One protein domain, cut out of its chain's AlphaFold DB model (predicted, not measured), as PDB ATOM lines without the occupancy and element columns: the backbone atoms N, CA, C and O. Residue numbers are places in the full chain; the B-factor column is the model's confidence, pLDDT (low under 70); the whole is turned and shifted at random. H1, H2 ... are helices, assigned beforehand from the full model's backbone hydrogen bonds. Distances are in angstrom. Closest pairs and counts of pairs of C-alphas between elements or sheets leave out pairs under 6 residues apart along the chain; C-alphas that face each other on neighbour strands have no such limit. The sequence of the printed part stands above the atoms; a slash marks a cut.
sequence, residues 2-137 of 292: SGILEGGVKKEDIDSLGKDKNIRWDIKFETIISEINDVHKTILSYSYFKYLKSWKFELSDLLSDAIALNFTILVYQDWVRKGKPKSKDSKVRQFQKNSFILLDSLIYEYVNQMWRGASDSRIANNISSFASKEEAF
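AT A GLANCE: This is residues 2 to 137 of the 292 residues of the protein "DUF1524 domain-containing protein" of Psychrobacter sp. JCM 18901 (UniProt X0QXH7). H6 runs through the middle of a compact all-helix domain, with the longest helix, H7, packed on it as the second half of a helical hairpin and H8 packed on another side of it. H3 crosses H6 and H7 with its later part, while its beginning reaches out past them, and short helices fill in around this core: H1 on H6 with H2 beyond it, H4 near the end of H3, H5 beside the start of H6. The printed part has 136 residues, with eight named helices, H1 to H8 in order, and no named strand. The radius of gyration of the C-alphas is 15.2 A, and the C-alphas span 42 by 38 by 31 A.

IN THESE COORDINATES: H7, residues 90 to 111, is 31.8 A long from first to last C-alpha, starting at C-alpha 90 (14.720, 228.263, 41.896). H6, residues 65 to 81, is 24.1 A long. H8, residues 119 to 130, measures 16.3 A and ends at C-alpha 130 (29.479, 235.768, 29.239). H3, residues 25 to 44, is 28.0 A long. H2, residues 11 to 19, is 12.4 A long, and H4, residues 47 to 54, is 10.8 A. H1, residues 2 to 5, is 5.1 A long and begins at C-alpha 2 (25.165, 233.435, 14.489); H5, residues 59 to 63, is 5.5 A.

HOW THE PARTS SIT: H7 and H6 form a helical hairpin, at a shallow tilt of 21 degrees, opposite ways; their closest C-alphas are those of Ser 99 and Val 75, 6.1 A apart. H6, the hub, touches five helices. H8 touches H6 at a shallow tilt of 11 degrees, the same way, closest at C-alphas Ile 123 and Asn 70, 5.7 A. H7 and H8 are apart. H3 touches H7 with residues 42 to 43 alone, about perpendicular at 88 degrees; C-alphas Ile 43 and Gln 96 are closest, 5.5 A. H3 touches H6 with residues 36 to 39 alone, at 89 degrees, closest at C-alphas Val 39 and Tyr 76, 6.7 A. H4 and H3 only just touch, with 3 pairs of C-alphas within 8 A, and only at the corner; C-alphas Lys 50 and Leu 44 are closest, 5.5 A. H5 touches H6 only at the corner, closest at C-alphas Leu 59 and Ala 68, 5.2 A. H1 touches H6, closest at C-alphas Ile 4 and Ile 73, 6.0 A, and touches H2, closest at C-alphas Ser 2 and Ile 14, 5.6 A. Every O i to N i+4 pair is within hydrogen-bond range in H2, H4, H5, H6, H7 and H8; H3 has 15 of 16, and H1 is too short for such a pair.

THE WHOLE: The two C-alphas farthest apart, those of Lys 21 and Tyr 51, are 42.8 A apart. Residues 19 to 27, of which 25 to 27 belong to H3, stand free. The printed part has no cut and no long link. Mean pLDDT of the printed part is 89.8; residue 132 and residues 134 to 135 are under 70.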
ATOM      1  N   SER A   2      23.701 233.500  14.255       84.25
ATOM      2  CA  SER A   2      25.165 233.435  14.489       84.25
ATOM      3  C   SER A   2      25.553 233.712  15.949       84.25
ATOM      4  O   SER A   2      26.205 232.874  16.561       84.25
ATOM      5  N   GLY A   3      24.967 234.728  16.595       82.69
ATOM      6  CA  GLY A   3      25.237 234.990  18.021       82.69
ATOM      7  C   GLY A   3      24.836 233.871  18.994       82.69
ATOM      8  O   GLY A   3      25.394 233.771  20.081       82.69
ATOM      9  N   ILE A   4      23.890 233.011  18.606       85.62
ATOM     10  CA  ILE A   4      23.443 231.858  19.402       85.62
ATOM     11  C   ILE A   4      24.279 230.608  19.096       85.62
ATOM     12  O   ILE A   4      24.529 229.816  20.000       85.62
ATOM     13  N   LEU A   5      24.662 230.409  17.831       83.56
ATOM     14  CA  LEU A   5      25.289 229.174  17.349       83.56
ATOM     15  C   LEU A   5      26.816 229.242  17.328       83.56
ATOM     16  O   LEU A   5      27.457 228.322  17.817       83.56
ATOM     17  N   GLU A   6      27.373 230.343  16.830       82.44
ATOM     18  CA  GLU A   6      28.821 230.576  16.729       82.44
ATOM     19  C   GLU A   6      29.352 231.416  17.898       82.44
ATOM     20  O   GLU A   6      30.557 231.555  18.071       82.44
ATOM     21  N   GLY A   7      28.465 232.015  18.702       79.94
ATOM     22  CA  GLY A   7      28.870 232.912  19.786       79.94
ATOM     23  C   GLY A   7      29.417 234.256  19.293       79.94
ATOM     24  O   GLY A   7      30.156 234.919  20.018       79.94
ATOM     25  N   GLY A   8      29.046 234.679  18.082       82.75
ATOM     26  CA  GLY A   8      29.516 235.927  17.487       82.75
ATOM     27  C   GLY A   8      28.482 236.595  16.579       82.75
ATOM     28  O   GLY A   8      27.486 235.995  16.187       82.75
ATOM     29  N   VAL A   9      28.669 237.884  16.299       84.50
ATOM     30  CA  VAL A   9      27.754 238.686  15.457       84.50
ATOM     31  C   VAL A   9      28.477 239.442  14.344       84.50
ATOM     32  O   VAL A   9      27.850 240.199  13.610       84.50
ATOM     33  N   LYS A  10      29.792 239.251  14.204       84.69
ATOM     34  CA  LYS A  10      30.582 239.880  13.149       84.69
ATOM     35  C   LYS A  10      30.363 239.146  11.831       84.69
ATOM     36  O   LYS A  10      29.930 237.996  11.794       84.69
ATOM     37  N   LYS A  11      30.735 239.800  10.731       84.81
ATOM     38  CA  LYS A  11      30.674 239.208   9.388       84.81
ATOM     39  C   LYS A  11      31.370 237.843   9.320       84.81
ATOM     40  O   LYS A  11      30.822 236.918   8.739       84.81
ATOM     41  N   GLU A  12      32.535 237.716   9.947       86.62
ATOM     42  CA  GLU A  12      33.306 236.466   9.990       86.62
ATOM     43  C   GLU A  12      32.524 235.324  10.660       86.62
ATOM     44  O   GLU A  12      32.531 234.203  10.154       86.62
ATOM     45  N   ASP A  13      31.778 235.622  11.728       85.50
ATOM     46  CA  ASP A  13      30.943 234.652  12.447       85.50
ATOM     47  C   ASP A  13      29.724 234.230  11.608       85.50
ATOM     48  O   ASP A  13      29.276 233.084  11.642       85.50
ATOM     49  N   ILE A  14      29.164 235.159  10.827       86.00
ATOM     50  CA  ILE A  14      28.060 234.876   9.898       86.00
ATOM     51  C   ILE A  14      28.559 234.019   8.727       86.00
ATOM     52  O   ILE A  14      27.910 233.041   8.354       86.00
ATOM     53  N   ASP A  15      29.727 234.356   8.179       87.62
ATOM     54  CA  ASP A  15      30.364 233.619   7.090       87.62
ATOM     55  C   ASP A  15      30.786 232.207   7.537       87.62
ATOM     56  O   ASP A  15      30.689 231.270   6.743       87.62
ATOM     57  N   SER A  16      31.234 232.045   8.791       87.62
ATOM     58  CA  SER A  16      31.519 230.742   9.415       87.62
ATOM     59  C   SER A  16      30.260 229.880   9.458       87.62
ATOM     60  O   SER A  16      30.229 228.790   8.882       87.62
ATOM     61  N   LEU A  17      29.177 230.429  10.018       87.12
ATOM     62  CA  LEU A  17      27.896 229.739  10.136       87.12
ATOM     63  C   LEU A  17      27.347 229.286   8.776       87.12
ATOM     64  O   LEU A  17      26.842 228.175   8.639       87.12
ATOM     65  N   GLY A  18      27.456 230.139   7.752       84.06
ATOM     66  CA  GLY A  18      26.997 229.820   6.397       84.06
ATOM     67  C   GLY A  18      27.791 228.698   5.718       84.06
ATOM     68  O   GLY A  18      27.298 228.090   4.766       84.06
ATOM     69  N   LYS A  19      29.009 228.409   6.190       87.25
ATOM     70  CA  LYS A  19      29.887 227.361   5.651       87.25
ATOM     71  C   LYS A  19      29.795 226.043   6.419       87.25
ATOM     72  O   LYS A  19      30.291 225.036   5.905       87.25
ATOM     73  N   ASP A  20      29.170 226.017   7.598       84.88
ATOM     74  CA  ASP A  20      29.024 224.787   8.373       84.88
ATOM     75  C   ASP A  20      27.996 223.839   7.730       84.88
ATOM     76  O   ASP A  20      26.779 224.015   7.811       84.88
ATOM     77  N   LYS A  21      28.512 222.789   7.080       85.88
ATOM     78  CA  LYS A  21      27.712 221.753   6.409       85.88
ATOM     79  C   LYS A  21      27.100 220.738   7.376       85.88
ATOM     80  O   LYS A  21      26.292 219.919   6.944       85.88
ATOM     81  N   ASN A  22      27.478 220.763   8.653       86.81
ATOM     82  CA  ASN A  22      26.951 219.834   9.650       86.81
ATOM     83  C   ASN A  22      25.595 220.287  10.203       86.81
ATOM     84  O   ASN A  22      24.889 219.502  10.842       86.81
ATOM     85  N   ILE A  23      25.199 221.539   9.951       85.06
ATOM     86  CA  ILE A  23      23.932 222.080  10.431       85.06
ATOM     87  C   ILE A  23      22.785 221.623   9.525       85.06
ATOM     88  O   ILE A  23      22.650 222.015   8.367       85.06
ATOM     89  N   ARG A  24      21.889 220.829  10.111       89.06
ATOM     90  CA  ARG A  24      20.561 220.518   9.567       89.06
ATOM     91  C   ARG A  24      19.637 221.720   9.770       89.06
ATOM     92  O   ARG A  24      18.972 221.816  10.802       89.06
ATOM     93  N   TRP A  25      19.658 222.670   8.835       86.38
ATOM     94  CA  TRP A  25      18.947 223.951   8.955       86.38
ATOM     95  C   TRP A  25      17.435 223.813   9.143       86.38
ATOM     96  O   TRP A  25      16.860 224.556   9.935       86.38
ATOM     97  N   ASP A  26      16.826 222.826   8.487       85.12
ATOM     98  CA  ASP A  26      15.410 222.466   8.601       85.12
ATOM     99  C   ASP A  26      14.994 222.179  10.051       85.12
ATOM    100  O   ASP A  26      13.970 222.663  10.522       85.12
ATOM    101  N   ILE A  27      15.825 221.446  10.792       88.06
ATOM    102  CA  ILE A  27      15.550 221.095  12.192       88.06
ATOM    103  C   ILE A  27      16.047 222.187  13.133       88.06
ATOM    104  O   ILE A  27      15.402 222.519  14.133       88.06
ATOM    105  N   LYS A  28      17.239 222.723  12.857       88.62
ATOM    106  CA  LYS A  28      17.921 223.623  13.780       88.62
ATOM    107  C   LYS A  28      17.186 224.951  13.909       88.62
ATOM    108  O   LYS A  28      17.092 225.460  15.024       88.62
ATOM    109  N   PHE A  29      16.638 225.470  12.809       87.62
ATOM    110  CA  PHE A  29      15.835 226.688  12.817       87.62
ATOM    111  C   PHE A  29      14.606 226.540  13.724       87.62
ATOM    112  O   PHE A  29      14.470 227.290  14.689       87.62
ATOM    113  N   GLU A  30      13.786 225.512  13.492       90.19
ATOM    114  CA  GLU A  30      12.583 225.231  14.291       90.19
ATOM    115  C   GLU A  30      12.904 225.024  15.776       90.19
ATOM    116  O   GLU A  30      12.210 225.532  16.659       90.19
ATOM    117  N   THR A  31      14.014 224.339  16.065       92.25
ATOM    118  CA  THR A  31      14.479 224.132  17.442       92.25
ATOM    119  C   THR A  31      14.778 225.466  18.128       92.25
ATOM    120  O   THR A  31      14.293 225.704  19.232       92.25
ATOM    121  N   ILE A  32      15.536 226.358  17.480       91.25
ATOM    122  CA  ILE A  32      15.886 227.667  18.049       91.25
ATOM    123  C   ILE A  32      14.631 228.514  18.258       91.25
ATOM    124  O   ILE A  32      14.481 229.122  19.315       91.25
ATOM    125  N   ILE A  33      13.711 228.540  17.290       91.50
ATOM    126  CA  ILE A  33      12.459 229.292  17.418       91.50
ATOM    127  C   ILE A  33      11.632 228.772  18.599       91.50
ATOM    128  O   ILE A  33      11.168 229.560  19.425       91.50
ATOM    129  N   SER A  34      11.492 227.450  18.734       93.75
ATOM    130  CA  SER A  34      10.804 226.849  19.879       93.75
ATOM    131  C   SER A  34      11.472 227.211  21.209       93.75
ATOM    132  O   SER A  34      10.779 227.499  22.184       93.75
ATOM    133  N   GLU A  35      12.803 227.212  21.270       94.94
ATOM    134  CA  GLU A  35      13.549 227.540  22.486       94.94
ATOM    135  C   GLU A  35      13.450 229.025  22.854       94.94
ATOM    136  O   GLU A  35      13.221 229.347  24.019       94.94
ATOM    137  N   ILE A  36      13.532 229.935  21.878       93.44
ATOM    138  CA  ILE A  36      13.307 231.373  22.092       93.44
ATOM    139  C   ILE A  36      11.883 231.621  22.605       93.44
ATOM    140  O   ILE A  36      11.682 232.401  23.536       93.44
ATOM    141  N   ASN A  37      10.889 230.914  22.065       93.44
ATOM    142  CA  ASN A  37       9.516 231.007  22.553       93.44
ATOM    143  C   ASN A  37       9.380 230.539  24.012       93.44
ATOM    144  O   ASN A  37       8.657 231.164  24.791       93.44
ATOM    145  N   ASP A  38      10.077 229.472  24.407       94.12
ATOM    146  CA  ASP A  38      10.105 229.001  25.798       94.12
ATOM    147  C   ASP A  38      10.814 230.003  26.729       94.12
ATOM    148  O   ASP A  38      10.326 230.281  27.832       94.12
ATOM    149  N   VAL A  39      11.909 230.611  26.267       94.88
ATOM    150  CA  VAL A  39      12.600 231.716  26.948       94.88
ATOM    151  C   VAL A  39      11.637 232.882  27.184       94.88
ATOM    152  O   VAL A  39      11.441 233.295  28.331       94.88
ATOM    153  N   HIS A  40      10.956 233.360  26.139       92.56
ATOM    154  CA  HIS A  40       9.993 234.457  26.238       92.56
ATOM    155  C   HIS A  40       8.849 234.137  27.200       92.56
ATOM    156  O   HIS A  40       8.546 234.943  28.078       92.56
ATOM    157  N   LYS A  41       8.238 232.949  27.100       92.56
ATOM    158  CA  LYS A  41       7.181 232.517  28.034       92.56
ATOM    159  C   LYS A  41       7.661 232.545  29.484       92.56
ATOM    160  O   LYS A  41       6.926 232.983  30.371       92.56
ATOM    161  N   THR A  42       8.895 232.107  29.721       93.81
ATOM    162  CA  THR A  42       9.487 232.072  31.059       93.81
ATOM    163  C   THR A  42       9.691 233.485  31.601       93.81
ATOM    164  O   THR A  42       9.213 233.783  32.698       93.81
ATOM    165  N   ILE A  43      10.307 234.382  30.825       94.25
ATOM    166  CA  ILE A  43      10.531 235.792  31.190       94.25
ATOM    167  C   ILE A  43       9.205 236.508  31.458       94.25
ATOM    168  O   ILE A  43       9.025 237.108  32.514       94.25
ATOM    169  N   LEU A  44       8.242 236.384  30.540       92.19
ATOM    170  CA  LEU A  44       6.941 237.055  30.613       92.19
ATOM    171  C   LEU A  44       6.071 236.580  31.781       92.19
ATOM    172  O   LEU A  44       5.061 237.206  32.089       92.19
ATOM    173  N   SER A  45       6.425 235.482  32.451       91.06
ATOM    174  CA  SER A  45       5.736 235.072  33.677       91.06
ATOM    175  C   SER A  45       6.202 235.835  34.929       91.06
ATOM    176  O   SER A  45       5.491 235.819  35.939       91.06
ATOM    177  N   TYR A  46       7.325 236.556  34.853       93.69
ATOM    178  CA  TYR A  46       7.838 237.428  35.910       93.69
ATOM    179  C   TYR A  46       7.099 238.772  35.920       93.69
ATOM    180  O   TYR A  46       6.864 239.365  34.867       93.69
ATOM    181  N   SER A  47       6.726 239.261  37.106       94.50
ATOM    182  CA  SER A  47       5.800 240.395  37.256       94.50
ATOM    183  C   SER A  47       6.245 241.646  36.501       94.50
ATOM    184  O   SER A  47       5.449 242.213  35.764       94.50
ATOM    185  N   TYR A  48       7.519 242.027  36.607       97.19
ATOM    186  CA  TYR A  48       8.067 243.189  35.902       97.19
ATOM    187  C   TYR A  48       7.825 243.125  34.378       97.19
ATOM    188  O   TYR A  48       7.310 244.069  33.782       97.19
ATOM    189  N   PHE A  49       8.104 241.978  33.751       96.38
ATOM    190  CA  PHE A  49       7.929 241.809  32.306       96.38
ATOM    191  C   PHE A  49       6.459 241.718  31.884       96.38
ATOM    192  O   PHE A  49       6.129 242.097  30.762       96.38
ATOM    193  N   LYS A  50       5.554 241.272  32.769       94.81
ATOM    194  CA  LYS A  50       4.104 241.351  32.512       94.81
ATOM    195  C   LYS A  50       3.651 242.793  32.348       94.81
ATOM    196  O   LYS A  50       2.892 243.077  31.427       94.81
ATOM    197  N   TYR A  51       4.136 243.690  33.206       95.44
ATOM    198  CA  TYR A  51       3.797 245.105  33.114       95.44
ATOM    199  C   TYR A  51       4.384 245.733  31.849       95.44
ATOM    200  O   TYR A  51       3.633 246.354  31.104       95.44
ATOM    201  N   LEU A  52       5.654 245.474  31.509       94.56
ATOM    202  CA  LEU A  52       6.209 245.912  30.215       94.56
ATOM    203  C   LEU A  52       5.370 245.425  29.026       94.56
ATOM    204  O   LEU A  52       5.027 246.209  28.144       94.56
ATOM    205  N   LYS A  53       4.973 244.147  29.027       92.88
ATOM    206  CA  LYS A  53       4.116 243.585  27.978       92.88
ATOM    207  C   LYS A  53       2.758 244.286  27.906       92.88
ATOM    208  O   LYS A  53       2.271 244.524  26.806       92.88
ATOM    209  N   SER A  54       2.148 244.619  29.045       92.19
ATOM    210  CA  SER A  54       0.868 245.348  29.069       92.19
ATOM    211  C   SER A  54       0.966 246.736  28.434       92.19
ATOM    212  O   SER A  54      -0.014 247.231  27.891       92.19
ATOM    213  N   TRP A  55       2.162 247.326  28.431       92.12
ATOM    214  CA  TRP A  55       2.453 248.590  27.763       92.12
ATOM    215  C   TRP A  55       2.868 248.437  26.296       92.12
ATOM    216  O   TRP A  55       3.237 249.427  25.678       92.12
ATOM    217  N   LYS A  56       2.812 247.222  25.727       90.94
ATOM    218  CA  LYS A  56       3.278 246.925  24.361       90.94
ATOM    219  C   LYS A  56       4.743 247.347  24.145       90.94
ATOM    220  O   LYS A  56       5.107 247.831  23.084       90.94
ATOM    221  N   PHE A  57       5.577 247.186  25.175       91.06
ATOM    222  CA  PHE A  57       7.001 247.510  25.111       91.06
ATOM    223  C   PHE A  57       7.732 246.603  24.111       91.06
ATOM    224  O   PHE A  57       7.746 245.379  24.281       91.06
ATOM    225  N   GLU A  58       8.402 247.213  23.135       92.12
ATOM    226  CA  GLU A  58       9.246 246.534  22.149       92.12
ATOM    227  C   GLU A  58      10.694 247.039  22.260       92.12
ATOM    228  O   GLU A  58      10.964 248.240  22.211       92.12
ATOM    229  N   LEU A  59      11.642 246.114  22.462       93.69
ATOM    230  CA  LEU A  59      13.052 246.446  22.717       93.69
ATOM    231  C   LEU A  59      13.715 247.168  21.539       93.69
ATOM    232  O   LEU A  59      14.472 248.113  21.759       93.69
ATOM    233  N   SER A  60      13.459 246.705  20.312       93.69
ATOM    234  CA  SER A  60      14.008 247.287  19.080       93.69
ATOM    235  C   SER A  60      13.593 248.743  18.929       93.69
ATOM    236  O   SER A  60      14.432 249.599  18.657       93.69
ATOM    237  N   ASP A  61      12.322 249.018  19.203       91.25
ATOM    238  CA  ASP A  61      11.701 250.314  18.964       91.25
ATOM    239  C   ASP A  61      12.119 251.343  20.016       91.25
ATOM    240  O   ASP A  61      12.329 252.511  19.693       91.25
ATOM    241  N   LEU A  62      12.274 250.913  21.274       92.12
ATOM    242  CA  LEU A  62      12.594 251.815  22.383       92.12
ATOM    243  C   LEU A  62      14.092 251.941  22.677       92.12
ATOM    244  O   LEU A  62      14.517 252.994  23.142       92.12
ATOM    245  N   LEU A  63      14.901 250.904  22.433       95.12
ATOM    246  CA  LEU A  63      16.332 250.907  22.773       95.12
ATOM    247  C   LEU A  63      17.260 250.764  21.562       95.12
ATOM    248  O   LEU A  63      18.373 251.277  21.608       95.12
ATOM    249  N   SER A  64      16.843 250.057  20.506       94.94
ATOM    250  CA  SER A  64      17.555 249.722  19.250       94.94
ATOM    251  C   SER A  64      17.660 248.217  19.014       94.94
ATOM    252  O   SER A  64      17.746 247.413  19.947       94.94
ATOM    253  N   ASP A  65      17.781 247.848  17.740       94.06
ATOM    254  CA  ASP A  65      18.025 246.473  17.298       94.06
ATOM    255  C   ASP A  65      19.276 245.854  17.927       94.06
ATOM    256  O   ASP A  65      19.274 244.681  18.294       94.06
ATOM    257  N   ALA A  66      20.343 246.641  18.107       94.19
ATOM    258  CA  ALA A  66      21.579 246.169  18.725       94.19
ATOM    259  C   ALA A  66      21.358 245.724  20.178       94.19
ATOM    260  O   ALA A  66      21.814 244.655  20.588       94.19
ATOM    261  N   ILE A  67      20.619 246.523  20.951       96.12
ATOM    262  CA  ILE A  67      20.293 246.202  22.342       96.12
ATOM    263  C   ILE A  67      19.315 245.026  22.407       96.12
ATOM    264  O   ILE A  67      19.509 244.123  23.225       96.12
ATOM    265  N   ALA A  68      18.314 244.984  21.524       95.75
ATOM    266  CA  ALA A  68      17.376 243.867  21.431       95.75
ATOM    267  C   ALA A  68      18.093 242.543  21.109       95.75
ATOM    268  O   ALA A  68      17.835 241.513  21.745       95.75
ATOM    269  N   LEU A  69      19.047 242.575  20.175       94.62
ATOM    270  CA  LEU A  69      19.880 241.433  19.812       94.62
ATOM    271  C   LEU A  69      20.762 240.993  20.987       94.62
ATOM    272  O   LEU A  69      20.786 239.806  21.317       94.62
ATOM    273  N   ASN A  70      21.434 241.938  21.653       95.56
ATOM    274  CA  ASN A  70      22.246 241.666  22.839       95.56
ATOM    275  C   ASN A  70      21.426 240.994  23.946       95.56
ATOM    276  O   ASN A  70      21.822 239.952  24.467       95.56
ATOM    277  N   PHE A  71      20.267 241.569  24.277       96.19
ATOM    278  CA  PHE A  71      19.359 241.019  25.279       96.19
ATOM    279  C   PHE A  71      18.962 239.585  24.928       96.19
ATOM    280  O   PHE A  71      19.143 238.676  25.734       96.19
ATOM    281  N   THR A  72      18.496 239.366  23.697       95.44
ATOM    282  CA  THR A  72      18.032 238.052  23.239       95.44
ATOM    283  C   THR A  72      19.128 236.992  23.342       95.44
ATOM    284  O   THR A  72      18.878 235.900  23.851       95.44
ATOM    285  N   ILE A  73      20.351 237.307  22.902       94.56
ATOM    286  CA  ILE A  73      21.469 236.355  22.918       94.56
ATOM    287  C   ILE A  73      21.880 236.015  24.353       94.56
ATOM    288  O   ILE A  73      21.951 234.836  24.698       94.56
ATOM    289  N   LEU A  74      22.122 237.020  25.199       94.88
ATOM    290  CA  LEU A  74      22.630 236.792  26.557       94.88
ATOM    291  C   LEU A  74      21.600 236.091  27.445       94.88
ATOM    292  O   LEU A  74      21.951 235.211  28.230       94.88
ATOM    293  N   VAL A  75      20.317 236.431  27.303       94.81
ATOM    294  CA  VAL A  75      19.247 235.760  28.045       94.81
ATOM    295  C   VAL A  75      19.091 234.314  27.581       94.81
ATOM    296  O   VAL A  75      18.990 233.411  28.411       94.81
ATOM    297  N   TYR A  76      19.140 234.056  26.273       94.81
ATOM    298  CA  TYR A  76      19.136 232.687  25.764       94.81
ATOM    299  C   TYR A  76      20.330 231.879  26.308       94.81
ATOM    300  O   TYR A  76      20.153 230.755  26.781       94.81
ATOM    301  N   GLN A  77      21.536 232.453  26.310       92.81
ATOM    302  CA  GLN A  77      22.729 231.797  26.850       92.81
ATOM    303  C   GLN A  77      22.610 231.519  28.355       92.81
ATOM    304  O   GLN A  77      22.958 230.421  28.796       92.81
ATOM    305  N   ASP A  78      22.065 232.450  29.146       93.69
ATOM    306  CA  ASP A  78      21.815 232.218  30.573       93.69
ATOM    307  C   ASP A  78      20.810 231.084  30.803       93.69
ATOM    308  O   ASP A  78      21.020 230.220  31.658       93.69
ATOM    309  N   TRP A  79      19.739 231.048  30.006       93.81
ATOM    310  CA  TRP A  79      18.734 229.991  30.059       93.81
ATOM    311  C   TRP A  79      19.338 228.615  29.749       93.81
ATOM    312  O   TRP A  79      19.119 227.656  30.499       93.81
ATOM    313  N   VAL A  80      20.155 228.518  28.694       92.00
ATOM    314  CA  VAL A  80      20.877 227.288  28.333       92.00
ATOM    315  C   VAL A  80      21.838 226.871  29.445       92.00
ATOM    316  O   VAL A  80      21.786 225.720  29.879       92.00
ATOM    317  N   ARG A  81      22.651 227.797  29.971       89.31
ATOM    318  CA  ARG A  81      23.613 227.540  31.059       89.31
ATOM    319  C   ARG A  81      22.940 227.010  32.328       89.31
ATOM    320  O   ARG A  81      23.511 226.186  33.036       89.31
ATOM    321  N   LYS A  82      21.704 227.432  32.608       90.06
ATOM    322  CA  LYS A  82      20.908 226.938  33.748       90.06
ATOM    323  C   LYS A  82      20.253 225.573  33.505       90.06
ATOM    324  O   LYS A  82      19.655 225.012  34.429       90.06
ATOM    325  N   GLY A  83      20.407 225.005  32.310       91.62
ATOM    326  CA  GLY A  83      19.855 223.707  31.931       91.62
ATOM    327  C   GLY A  83      18.436 223.794  31.379       91.62
ATOM    328  O   GLY A  83      17.656 222.871  31.592       91.62
ATOM    329  N   LYS A  84      18.097 224.897  30.695       92.69
ATOM    330  CA  LYS A  84      16.801 225.106  30.029       92.69
ATOM    331  C   LYS A  84      15.603 224.939  30.978       92.69
ATOM    332  O   LYS A  84      14.727 224.110  30.723       92.69
ATOM    333  N   PRO A  85      15.564 225.672  32.104       89.38
ATOM    334  CA  PRO A  85      14.547 225.463  33.127       89.38
ATOM    335  C   PRO A  85      13.132 225.752  32.585       89.38
ATOM    336  O   PRO A  85      12.916 226.766  31.920       89.38
ATOM    337  N   LYS A  86      12.181 224.843  32.865       77.12
ATOM    338  CA  LYS A  86      10.766 224.904  32.421       77.12
ATOM    339  C   LYS A  86       9.744 224.844  33.571       77.12
ATOM    340  O   LYS A  86       8.570 225.143  33.370       77.12
ATOM    341  N   SER A  87      10.171 224.450  34.769       71.75
ATOM    342  CA  SER A  87       9.356 224.275  35.983       71.75
ATOM    343  C   SER A  87       9.466 225.480  36.920       71.75
ATOM    344  O   SER A  87      10.456 226.193  36.881       71.75
ATOM    345  N   LYS A  88       8.486 225.722  37.805       70.75
ATOM    346  CA  LYS A  88       8.525 226.816  38.808       70.75
ATOM    347  C   LYS A  88       9.541 226.559  39.941       70.75
ATOM    348  O   LYS A  88       9.183 226.575  41.116       70.75
ATOM    349  N   ASP A  89      10.792 226.297  39.595       80.88
ATOM    350  CA  ASP A  89      11.896 226.048  40.519       80.88
ATOM    351  C   ASP A  89      12.764 227.303  40.734       80.88
ATOM    352  O   ASP A  89      12.512 228.386  40.190       80.88
ATOM    353  N   SER A  90      13.787 227.177  41.581       86.88
ATOM    354  CA  SER A  90      14.720 228.263  41.896       86.88
ATOM    355  C   SER A  90      15.515 228.748  40.680       86.88
ATOM    356  O   SER A  90      15.860 229.928  40.618       86.88
ATOM    357  N   LYS A  91      15.761 227.888  39.681       90.75
ATOM    358  CA  LYS A  91      16.502 228.258  38.469       90.75
ATOM    359  C   LYS A  91      15.676 229.165  37.570       90.75
ATOM    360  O   LYS A  91      16.237 230.119  37.036       90.75
ATOM    361  N   VAL A  92      14.366 228.928  37.446       92.25
ATOM    362  CA  VAL A  92      13.470 229.867  36.743       92.25
ATOM    363  C   VAL A  92      13.471 231.232  37.420       92.25
ATOM    364  O   VAL A  92      13.611 232.241  36.732       92.25
ATOM    365  N   ARG A  93      13.383 231.287  38.754       90.94
ATOM    366  CA  ARG A  93      13.411 232.571  39.478       90.94
ATOM    367  C   ARG A  93      14.724 233.319  39.259       90.94
ATOM    368  O   ARG A  93      14.705 234.505  38.945       90.94
ATOM    369  N   GLN A  94      15.854 232.620  39.364       91.81
ATOM    370  CA  GLN A  94      17.165 233.220  39.123       91.81
ATOM    371  C   GLN A  94      17.307 233.700  37.672       91.81
ATOM    372  O   GLN A  94      17.800 234.794  37.436       91.81
ATOM    373  N   PHE A  95      16.842 232.912  36.702       94.12
ATOM    374  CA  PHE A  95      16.832 233.282  35.288       94.12
ATOM    375  C   PHE A  95      15.992 234.541  35.005       94.12
ATOM    376  O   PHE A  95      16.425 235.452  34.298       94.12
ATOM    377  N   GLN A  96      14.800 234.634  35.593       94.50
ATOM    378  CA  GLN A  96      13.930 235.805  35.467       94.50
ATOM    379  C   GLN A  96      14.560 237.055  36.080       94.50
ATOM    380  O   GLN A  96      14.546 238.121  35.465       94.50
ATOM    381  N   LYS A  97      15.155 236.910  37.266       94.50
ATOM    382  CA  LYS A  97      15.886 237.982  37.943       94.50
ATOM    383  C   LYS A  97      17.090 238.448  37.125       94.50
ATOM    384  O   LYS A  97      17.263 239.644  36.936       94.50
ATOM    385  N   ASN A  98      17.863 237.519  36.572       95.31
ATOM    386  CA  ASN A  98      18.966 237.810  35.657       95.31
ATOM    387  C   ASN A  98      18.497 238.580  34.416       95.31
ATOM    388  O   ASN A  98      19.126 239.556  34.020       95.31
ATOM    389  N   SER A  99      17.360 238.182  33.842       96.44
ATOM    390  CA  SER A  99      16.756 238.881  32.702       96.44
ATOM    391  C   SER A  99      16.359 240.311  33.073       96.44
ATOM    392  O   SER A  99      16.591 241.234  32.296       96.44
ATOM    393  N   PHE A 100      15.789 240.513  34.267       97.75
ATOM    394  CA  PHE A 100      15.491 241.849  34.786       97.75
ATOM    395  C   PHE A 100      16.765 242.685  34.948       97.75
ATOM    396  O   PHE A 100      16.818 243.790  34.419       97.75
ATOM    397  N   ILE A 101      17.791 242.142  35.613       97.62
ATOM    398  CA  ILE A 101      19.082 242.815  35.826       97.62
ATOM    399  C   ILE A 101      19.689 243.249  34.491       97.62
ATOM    400  O   ILE A 101      20.154 244.378  34.365       97.62
ATOM    401  N   LEU A 102      19.668 242.373  33.485       97.31
ATOM    402  CA  LEU A 102      20.193 242.706  32.170       97.31
ATOM    403  C   LEU A 102      19.395 243.832  31.505       97.31
ATOM    404  O   LEU A 102      20.005 244.763  30.987       97.31
ATOM    405  N   LEU A 103      18.058 243.773  31.506       98.12
ATOM    406  CA  LEU A 103      17.253 244.826  30.880       98.12
ATOM    407  C   LEU A 103      17.402 246.172  31.605       98.12
ATOM    408  O   LEU A 103      17.540 247.196  30.948       98.12
ATOM    409  N   ASP A 104      17.422 246.166  32.937       98.44
ATOM    410  CA  ASP A 104      17.688 247.347  33.763       98.44
ATOM    411  C   ASP A 104      19.024 248.006  33.376       98.44
ATOM    412  O   ASP A 104      19.062 249.191  33.043       98.44
ATOM    413  N   SER A 105      20.099 247.213  33.287       97.88
ATOM    414  CA  SER A 105      21.405 247.690  32.827       97.88
ATOM    415  C   SER A 105      21.373 248.214  31.389       97.88
ATOM    416  O   SER A 105      21.956 249.257  31.110       97.88
ATOM    417  N   LEU A 106      20.680 247.542  30.468       97.88
ATOM    418  CA  LEU A 106      20.603 247.978  29.068       97.88
ATOM    419  C   LEU A 106      19.842 249.299  28.906       97.88
ATOM    420  O   LEU A 106      20.242 250.128  28.092       97.88
ATOM    421  N   ILE A 107      18.783 249.519  29.691       98.44
ATOM    422  CA  ILE A 107      18.059 250.796  29.719       98.44
ATOM    423  C   ILE A 107      18.980 251.895  30.253       98.44
ATOM    424  O   ILE A 107      19.103 252.940  29.617       98.44
ATOM    425  N   TYR A 108      19.685 251.648  31.361       98.31
ATOM    426  CA  TYR A 108      20.669 252.591  31.899       98.31
ATOM    427  C   TYR A 108      21.736 252.963  30.855       98.31
ATOM    428  O   TYR A 108      22.015 254.140  30.623       98.31
ATOM    429  N   GLU A 109      22.319 251.963  30.193       97.06
ATOM    430  CA  GLU A 109      23.357 252.155  29.179       97.06
ATOM    431  C   GLU A 109      22.847 252.883  27.931       97.06
ATOM    432  O   GLU A 109      23.596 253.654  27.327       97.06
ATOM    433  N   TYR A 110      21.601 252.629  27.518       97.06
ATOM    434  CA  TYR A 110      20.968 253.325  26.399       97.06
ATOM    435  C   TYR A 110      20.802 254.813  26.696       97.06
ATOM    436  O   TYR A 110      21.199 255.654  25.890       97.06
ATOM    437  N   VAL A 111      20.263 255.133  27.875       97.06
ATOM    438  CA  VAL A 111      20.009 256.510  28.314       97.06
ATOM    439  C   VAL A 111      21.320 257.283  28.460       97.06
ATOM    440  O   VAL A 111      21.414 258.419  28.004       97.06
ATOM    441  N   ASN A 112      22.368 256.630  28.970       96.19
ATOM    442  CA  ASN A 112      23.738 257.157  29.004       96.19
ATOM    443  C   ASN A 112      24.451 257.113  27.639       96.19
ATOM    444  O   ASN A 112      25.649 257.359  27.551       96.19
ATOM    445  N   GLN A 113      23.745 256.771  26.556       93.94
ATOM    446  CA  GLN A 113      24.246 256.798  25.178       93.94
ATOM    447  C   GLN A 113      25.494 255.922  24.937       93.94
ATOM    448  O   GLN A 113      26.197 256.087  23.939       93.94
ATOM    449  N   MET A 114      25.730 254.919  25.787       93.81
ATOM    450  CA  MET A 114      26.934 254.074  25.774       93.81
ATOM    451  C   MET A 114      26.999 253.107  24.578       93.81
ATOM    452  O   MET A 114      27.999 252.425  24.372       93.81
ATOM    453  N   TRP A 115      25.913 252.991  23.811       92.44
ATOM    454  CA  TRP A 115      25.803 252.105  22.648       92.44
ATOM    455  C   TRP A 115      26.165 252.789  21.319       92.44
ATOM    456  O   TRP A 115      26.212 252.133  20.280       92.44
ATOM    457  N   ARG A 116      26.448 254.098  21.316       87.00
ATOM    458  CA  ARG A 116      26.770 254.831  20.083       87.00
ATOM    459  C   ARG A 116      28.129 254.418  19.510       87.00
ATOM    460  O   ARG A 116      29.131 254.405  20.211       87.00
ATOM    461  N   GLY A 117      28.160 254.115  18.211       82.50
ATOM    462  CA  GLY A 117      29.395 253.928  17.437       82.50
ATOM    463  C   GLY A 117      30.164 252.621  17.669       82.50
ATOM    464  O   GLY A 117      31.188 252.421  17.024       82.50
ATOM    465  N   ALA A 118      29.696 251.726  18.548       84.00
ATOM    466  CA  ALA A 118      30.423 250.498  18.893       84.00
ATOM    467  C   ALA A 118      29.525 249.278  19.183       84.00
ATOM    468  O   ALA A 118      29.965 248.342  19.855       84.00
ATOM    469  N   SER A 119      28.283 249.264  18.684       88.50
ATOM    470  CA  SER A 119      27.288 248.217  18.967       88.50
ATOM    471  C   SER A 119      27.804 246.794  18.726       88.50
ATOM    472  O   SER A 119      27.812 245.993  19.657       88.50
ATOM    473  N   ASP A 120      28.302 246.483  17.526       84.81
ATOM    474  CA  ASP A 120      28.732 245.120  17.167       84.81
ATOM    475  C   ASP A 120      29.894 244.628  18.035       84.81
ATOM    476  O   ASP A 120      29.876 243.507  18.548       84.81
ATOM    477  N   SER A 121      30.893 245.489  18.253       88.00
ATOM    478  CA  SER A 121      32.033 245.198  19.130       88.00
ATOM    479  C   SER A 121      31.584 244.953  20.567       88.00
ATOM    480  O   SER A 121      32.094 244.049  21.226       88.00
ATOM    481  N   ARG A 122      30.607 245.724  21.054       91.44
ATOM    482  CA  ARG A 122      30.063 245.562  22.403       91.44
ATOM    483  C   ARG A 122      29.306 244.249  22.550       91.44
ATOM    484  O   ARG A 122      29.543 243.536  23.519       91.44
ATOM    485  N   ILE A 123      28.464 243.895  21.579       91.94
ATOM    486  CA  ILE A 123      27.747 242.613  21.569       91.94
ATOM    487  C   ILE A 123      28.746 241.453  21.565       91.94
ATOM    488  O   ILE A 123      28.647 240.561  22.402       91.94
ATOM    489  N   ALA A 124      29.749 241.486  20.683       88.94
ATOM    490  CA  ALA A 124      30.775 240.447  20.615       88.94
ATOM    491  C   ALA A 124      31.549 240.296  21.941       88.94
ATOM    492  O   ALA A 124      31.779 239.178  22.405       88.94
ATOM    493  N   ASN A 125      31.907 241.410  22.588       89.38
ATOM    494  CA  ASN A 125      32.574 241.402  23.893       89.38
ATOM    495  C   ASN A 125      31.666 240.876  25.013       89.38
ATOM    496  O   ASN A 125      32.113 240.141  25.897       89.38
ATOM    497  N   ASN A 126      30.382 241.229  24.987       91.50
ATOM    498  CA  ASN A 126      29.417 240.726  25.953       91.50
ATOM    499  C   ASN A 126      29.257 239.209  25.817       91.50
ATOM    500  O   ASN A 126      29.327 238.515  26.825       91.50
ATOM    501  N   ILE A 127      29.117 238.688  24.594       90.06
ATOM    502  CA  ILE A 127      28.985 237.246  24.349       90.06
ATOM    503  C   ILE A 127      30.241 236.489  24.800       90.06
ATOM    504  O   ILE A 127      30.138 235.503  25.531       90.06
ATOM    505  N   SER A 128      31.429 236.958  24.413       86.62
ATOM    506  CA  SER A 128      32.684 236.279  24.762       86.62
ATOM    507  C   SER A 128      32.952 236.286  26.270       86.62
ATOM    508  O   SER A 128      33.361 235.271  26.832       86.62
ATOM    509  N   SER A 129      32.660 237.398  26.951       84.94
ATOM    510  CA  SER A 129      32.812 237.504  28.407       84.94
ATOM    511  C   SER A 129      31.714 236.786  29.195       84.94
ATOM    512  O   SER A 129      31.914 236.476  30.369       84.94
ATOM    513  N   PHE A 130      30.562 236.499  28.585       85.31
ATOM    514  CA  PHE A 130      29.479 235.768  29.239       85.31
ATOM    515  C   PHE A 130      29.875 234.317  29.542       85.31
ATOM    516  O   PHE A 130      29.558 233.795  30.611       85.31
ATOM    517  N   ALA A 131      30.618 233.684  28.630       71.94
ATOM    518  CA  ALA A 131      31.052 232.294  28.758       71.94
ATOM    519  C   ALA A 131      31.998 232.047  29.949       71.94
ATOM    520  O   ALA A 131      32.056 230.930  30.457       71.94
ATOM    521  N   SER A 132      32.726 233.073  30.405       69.94
ATOM    522  CA  SER A 132      33.763 232.957  31.438       69.94
ATOM    523  C   SER A 132      33.332 233.399  32.842       69.94
ATOM    524  O   SER A 132      34.109 233.244  33.783       69.94
ATOM    525  N   LYS A 133      32.117 233.936  33.022       71.69
ATOM    526  CA  LYS A 133      31.641 234.460  34.315       71.69
ATOM    527  C   LYS A 133      30.794 233.443  35.088       71.69
ATOM    528  O   LYS A 133      29.812 232.921  34.559       71.69
ATOM    529  N   GLU A 134      31.104 233.233  36.371       64.38
ATOM    530  CA  GLU A 134      30.247 232.473  37.301       64.38
ATOM    531  C   GLU A 134      28.912 233.208  37.527       64.38
ATOM    532  O   GLU A 134      27.839 232.688  37.197       64.38
ATOM    533  N   GLU A 135      28.970 234.475  37.950       63.69
ATOM    534  CA  GLU A 135      27.821 235.385  38.011       63.69
ATOM    535  C   GLU A 135      27.800 236.296  36.785       63.69
ATOM    536  O   GLU A 135      28.618 237.200  36.623       63.69
ATOM    537  N   ALA A 136      26.871 236.032  35.869       70.94
ATOM    538  CA  ALA A 136      26.949 236.628  34.540       70.94
ATOM    539  C   ALA A 136      26.341 238.036  34.430       70.94
ATOM    540  O   ALA A 136      26.627 238.741  33.464       70.94
ATOM    541  N   PHE A 137      25.547 238.464  35.416       87.62
ATOM    542  CA  PHE A 137      24.878 239.763  35.395       87.62
ATOM    543  C   PHE A 137      25.051 240.486  36.726       87.62
ATOM    544  O   PHE A 137      24.623 239.993  37.766       87.62
TER     545      PHE A 137